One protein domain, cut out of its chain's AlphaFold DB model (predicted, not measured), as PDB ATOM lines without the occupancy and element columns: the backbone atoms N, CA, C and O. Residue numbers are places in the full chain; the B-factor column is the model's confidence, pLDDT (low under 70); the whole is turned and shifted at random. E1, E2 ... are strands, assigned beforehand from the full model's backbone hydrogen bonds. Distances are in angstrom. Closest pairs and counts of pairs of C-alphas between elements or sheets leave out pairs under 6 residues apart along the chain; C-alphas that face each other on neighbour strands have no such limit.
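Overview. This is residues 10 to 52 of the 150 residues of an uncharacterized protein of Acholeplasmatales bacterium (UniProt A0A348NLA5). A long hairpin of two strands, E1 and E2, arches over a winding stretch, residues 10 to 24, on its hollow side; both strands bend. The 43 printed residues hold no named helix and two named strands, E1 then E2, in one antiparallel sheet; the class is all strand. The whole is only just compact, close to loose, with a radius of gyration of the C-alphas of 10.9 A, and elongated, 30 by 18 by 15 A.

Along the chain. Start at C-alpha 10, (78.934, 151.565, 138.192). E1, residues 25 to 34, spans 23.8 A and bends by 74 degrees at residue 30. E2, residues 39 to 51, spans 25.1 A, bends by 93 degrees at residue 43 and ends at (83.218, 165.786, 127.007).

Arrangement. Residues 10 to 11 make a short parallel pairing with residues 41 to 42 of E2. E1 and E2 form a hairpin, antiparallel at 168 degrees; look for N 27 and O 48, 2.9 A apart, and N 40 and O 33, 2.8 A apart, both within hydrogen-bond range. C-alphas 30 and 44 face each other at 4.2 A.

Size, cuts and confidence. The farthest C-alphas, Tyr 36 and Ser 52, are 30.6 A apart. The printed part has no cut, and the link E1 to E2 is tight. Residues 13 to 15, 17 to 18 and 36 to 37 have pLDDT under 70.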
ATOM      1  N   VAL A  10      77.602 151.931 138.661       80.06
ATOM      2  CA  VAL A  10      78.934 151.565 138.192       80.06
ATOM      3  C   VAL A  10      79.832 151.430 139.403       80.06
ATOM      4  O   VAL A  10      80.026 152.396 140.139       80.06
ATOM      5  N   TYR A  11      80.329 150.216 139.617       76.19
ATOM      6  CA  TYR A  11      81.253 149.896 140.689       76.19
ATOM      7  C   TYR A  11      82.664 149.990 140.126       76.19
ATOM      8  O   TYR A  11      83.087 149.145 139.342       76.19
ATOM      9  N   ALA A  12      83.329 151.092 140.456       72.12
ATOM     10  CA  ALA A  12      84.633 151.442 139.935       72.12
ATOM     11  C   ALA A  12      85.707 151.293 141.011       72.12
ATOM     12  O   ALA A  12      85.699 151.989 142.023       72.12
ATOM     13  N   ASP A  13      86.652 150.410 140.739       67.31
ATOM     14  CA  ASP A  13      87.806 150.084 141.575       67.31
ATOM     15  C   ASP A  13      89.061 150.881 141.154       67.31
ATOM     16  O   ASP A  13      90.160 150.630 141.646       67.31
ATOM     17  N   GLY A  14      88.922 151.764 140.157       58.81
ATOM     18  CA  GLY A  14      90.025 152.228 139.310       58.81
ATOM     19  C   GLY A  14      90.610 153.611 139.626       58.81
ATOM     20  O   GLY A  14      89.911 154.533 140.039       58.81
ATOM     21  N   ASP A  15      91.902 153.749 139.306       65.00
ATOM     22  CA  ASP A  15      92.794 154.932 139.378       65.00
ATOM     23  C   ASP A  15      92.514 156.003 138.296       65.00
ATOM     24  O   ASP A  15      93.410 156.603 137.714       65.00
ATOM     25  N   TRP A  16      91.257 156.166 137.899       73.12
ATOM     26  CA  TRP A  16      90.839 157.202 136.936       73.12
ATOM     27  C   TRP A  16      89.790 158.137 137.516       73.12
ATOM     28  O   TRP A  16      89.236 158.992 136.828       73.12
ATOM     29  N   SER A  17      89.516 157.942 138.791       64.31
ATOM     30  CA  SER A  17      88.546 158.663 139.572       64.31
ATOM     31  C   SER A  17      88.939 160.154 139.658       64.31
ATOM     32  O   SER A  17      88.102 161.033 139.491       64.31
ATOM     33  N   ASP A  18      90.232 160.454 139.797       67.94
ATOM     34  CA  ASP A  18      90.825 161.801 139.780       67.94
ATOM     35  C   ASP A  18      90.782 162.490 138.403       67.94
ATOM     36  O   ASP A  18      90.971 163.703 138.293       67.94
ATOM     37  N   ARG A  19      90.538 161.719 137.340       75.56
ATOM     38  CA  ARG A  19      90.481 162.201 135.956       75.56
ATOM     39  C   ARG A  19      89.075 162.582 135.515       75.56
ATOM     40  O   ARG A  19      88.950 163.148 134.432       75.56
ATOM     41  N   ILE A  20      88.048 162.254 136.298       77.00
ATOM     42  CA  ILE A  20      86.648 162.519 135.964       77.00
ATOM     43  C   ILE A  20      85.991 163.413 137.018       77.00
ATOM     44  O   ILE A  20      86.289 163.331 138.205       77.00
ATOM     45  N   ALA A  21      85.052 164.245 136.592       73.75
ATOM     46  CA  ALA A  21      84.204 165.042 137.466       73.75
ATOM     47  C   ALA A  21      82.719 164.752 137.193       73.75
ATOM     48  O   ALA A  21      82.327 164.410 136.079       73.75
ATOM     49  N   LEU A  22      81.849 164.920 138.199       72.56
ATOM     50  CA  LEU A  22      80.395 164.980 137.993       72.56
ATOM     51  C   LEU A  22      80.052 165.907 136.821       72.56
ATOM     52  O   LEU A  22      80.447 167.073 136.790       72.56
ATOM     53  N   GLY A  23      79.241 165.378 135.908       71.75
ATOM     54  CA  GLY A  23      78.828 166.065 134.690       71.75
ATOM     55  C   GLY A  23      79.612 165.641 133.455       71.75
ATOM     56  O   GLY A  23      79.058 165.766 132.369       71.75
ATOM     57  N   ASP A  24      80.823 165.095 133.613       78.12
ATOM     58  CA  ASP A  24      81.595 164.584 132.483       78.12
ATOM     59  C   ASP A  24      80.832 163.472 131.761       78.12
ATOM     60  O   ASP A  24      80.269 162.555 132.372       78.12
ATOM     61  N   GLU A  25      80.863 163.535 130.436       82.31
ATOM     62  CA  GLU A  25      80.430 162.435 129.594       82.31
ATOM     63  C   GLU A  25      81.624 161.514 129.363       82.31
ATOM     64  O   GLU A  25      82.656 161.919 128.817       82.31
ATOM     65  N   VAL A  26      81.490 160.258 129.777       86.62
ATOM     66  CA  VAL A  26      82.570 159.273 129.716       86.62
ATOM     67  C   VAL A  26      82.152 158.059 128.906       86.62
ATOM     68  O   VAL A  26      80.997 157.637 128.931       86.62
ATOM     69  N   PHE A  27      83.119 157.471 128.209       88.56
ATOM     70  CA  PHE A  27      82.963 156.171 127.578       88.56
ATOM     71  C   PHE A  27      83.655 155.112 128.431       88.56
ATOM     72  O   PHE A  27      84.867 155.179 128.662       88.56
ATOM     73  N   LEU A  28      82.865 154.150 128.902       89.88
ATOM     74  CA  LEU A  28      83.319 153.053 129.746       89.88
ATOM     75  C   LEU A  28      83.051 151.712 129.077       89.88
ATOM     76  O   LEU A  28      82.003 151.509 128.461       89.88
ATOM     77  N   SER A  29      83.974 150.783 129.274       90.56
ATOM     78  CA  SER A  29      83.796 149.364 128.975       90.56
ATOM     79  C   SER A  29      83.893 148.563 130.276       90.56
ATOM     80  O   SER A  29      84.544 149.004 131.216       90.56
ATOM     81  N   GLY A  30      83.223 147.417 130.382       88.88
ATOM     82  CA  GLY A  30      83.263 146.599 131.598       88.88
ATOM     83  C   GLY A  30      82.282 145.435 131.564       88.88
ATOM     84  O   GLY A  30      81.596 145.217 130.560       88.88
ATOM     85  N   ASP A  31      82.202 144.711 132.677       90.75
ATOM     86  CA  ASP A  31      81.334 143.545 132.807       90.75
ATOM     87  C   ASP A  31      79.975 143.931 133.395       90.75
ATOM     88  O   ASP A  31      79.880 144.554 134.453       90.75
ATOM     89  N   MET A  32      78.902 143.522 132.716       92.06
ATOM     90  CA  MET A  32      77.540 143.672 133.225       92.06
ATOM     91  C   MET A  32      77.214 142.538 134.196       92.06
ATOM     92  O   MET A  32      77.186 141.365 133.816       92.06
ATOM     93  N   VAL A  33      76.907 142.897 135.438       89.88
ATOM     94  CA  VAL A  33      76.603 141.964 136.526       89.88
ATOM     95  C   VAL A  33      75.232 142.295 137.106       89.88
ATOM     96  O   VAL A  33      74.833 143.454 137.172       89.88
ATOM     97  N   ASN A  34      74.474 141.278 137.517       85.62
ATOM     98  CA  ASN A  34      73.235 141.486 138.263       85.62
ATOM     99  C   ASN A  34      73.559 141.533 139.762       85.62
ATOM    100  O   ASN A  34      73.749 140.485 140.386       85.62
ATOM    101  N   GLY A  35      73.696 142.743 140.295       74.00
ATOM    102  CA  GLY A  35      74.060 143.012 141.679       74.00
ATOM    103  C   GLY A  35      72.859 143.177 142.607       74.00
ATOM    104  O   GLY A  35      71.743 142.730 142.334       74.00
ATOM    105  N   TYR A  36      73.101 143.797 143.762       62.75
ATOM    106  CA  TYR A  36      72.126 143.851 144.855       62.75
ATOM    107  C   TYR A  36      70.950 144.788 144.555       62.75
ATOM    108  O   TYR A  36      69.838 144.571 145.038       62.75
ATOM    109  N   VAL A  37      71.188 145.825 143.749       62.50
ATOM    110  CA  VAL A  37      70.187 146.846 143.396       62.50
ATOM    111  C   VAL A  37      69.766 146.791 141.923       62.50
ATOM    112  O   VAL A  37      68.989 147.635 141.477       62.50
ATOM    113  N   GLY A  38      70.228 145.783 141.175       76.50
ATOM    114  CA  GLY A  38      69.882 145.550 139.774       76.50
ATOM    115  C   GLY A  38      71.109 145.306 138.899       76.50
ATOM    116  O   GLY A  38      72.154 144.879 139.378       76.50
ATOM    117  N   TRP A  39      70.978 145.576 137.601       83.19
ATOM    118  CA  TRP A  39      72.110 145.512 136.682       83.19
ATOM    119  C   TRP A  39      73.117 146.623 136.987       83.19
ATOM    120  O   TRP A  39      72.754 147.789 137.138       83.19
ATOM    121  N   GLU A  40      74.379 146.235 137.072       86.12
ATOM    122  CA  GLU A  40      75.507 147.063 137.472       86.12
ATOM    123  C   GLU A  40      76.671 146.814 136.503       86.12
ATOM    124  O   GLU A  40      76.834 145.700 136.001       86.12
ATOM    125  N   LEU A  41      77.487 147.837 136.248       87.69
ATOM    126  CA  LEU A  41      78.757 147.690 135.533       87.69
ATOM    127  C   LEU A  41      79.882 147.542 136.559       87.69
ATOM    128  O   LEU A  41      80.082 148.442 137.377       87.69
ATOM    129  N   TRP A  42      80.591 146.418 136.535       87.25
ATOM    130  CA  TRP A  42      81.687 146.114 137.458       87.25
ATOM    131  C   TRP A  42      83.038 146.177 136.742       87.25
ATOM    132  O   TRP A  42      83.123 145.894 135.543       87.25
ATOM    133  N   TYR A  43      84.084 146.546 137.490       84.69
ATOM    134  CA  TYR A  43      85.465 146.686 137.012       84.69
ATOM    135  C   TYR A  43      85.604 147.462 135.687       84.69
ATOM    136  O   TYR A  43      86.271 146.997 134.758       84.69
ATOM    137  N   PRO A  44      84.961 148.632 135.548       88.56
ATOM    138  CA  PRO A  44      84.976 149.359 134.295       88.56
ATOM    139  C   PRO A  44      86.365 149.932 133.982       88.56
ATOM    140  O   PRO A  44      87.088 150.422 134.856       88.56
ATOM    141  N   SER A  45      86.701 149.937 132.696       88.31
ATOM    142  CA  SER A  45      87.837 150.661 132.135       88.31
ATOM    143  C   SER A  45      87.367 151.996 131.558       88.31
ATOM    144  O   SER A  45      86.414 152.041 130.777       88.31
ATOM    145  N   LEU A  46      88.036 153.088 131.946       89.31
ATOM    146  CA  LEU A  46      87.835 154.399 131.330       89.31
ATOM    147  C   LEU A  46      88.561 154.453 129.987       89.31
ATOM    148  O   LEU A  46      89.783 154.592 129.939       89.31
ATOM    149  N   GLU A  47      87.792 154.380 128.908       90.75
ATOM    150  CA  GLU A  47      88.316 154.418 127.542       90.75
ATOM    151  C   GLU A  47      88.581 155.860 127.097       90.75
ATOM    152  O   GLU A  47      89.637 156.175 126.545       90.75
ATOM    153  N   ALA A  48      87.620 156.756 127.351       89.69
ATOM    154  CA  ALA A  48      87.716 158.163 126.979       89.69
ATOM    155  C   ALA A  48      86.808 159.060 127.831       89.69
ATOM    156  O   ALA A  48      85.718 158.661 128.236       89.69
ATOM    157  N   ILE A  49      87.239 160.310 128.016       88.44
ATOM    158  CA  ILE A  49      86.367 161.420 128.418       88.44
ATOM    159  C   ILE A  49      85.874 162.050 127.115       88.44
ATOM    160  O   ILE A  49      86.670 162.596 126.350       88.44
ATOM    161  N   VAL A  50      84.586 161.885 126.823       85.81
ATOM    162  CA  VAL A  50      83.944 162.323 125.574       85.81
ATOM    163  C   VAL A  50      83.736 163.832 125.598       85.81
ATOM    164  O   VAL A  50      84.030 164.520 124.619       85.81
ATOM    165  N   SER A  51      83.283 164.355 126.736       82.56
ATOM    166  CA  SER A  51      83.218 165.786 127.007       82.56
ATOM    167  C   SER A  51      83.472 166.058 128.491       82.56
ATOM    168  O   SER A  51      83.108 165.258 129.351       82.56
ATOM    169  N   SER A  52      84.169 167.162 128.772       76.75
ATOM    170  CA  SER A  52      84.518 167.598 130.128       76.75
ATOM    171  C   SER A  52      83.596 168.715 130.602       76.75
ATOM    172  O   SER A  52      83.272 169.622 129.826       76.75
TER     173      SER A  52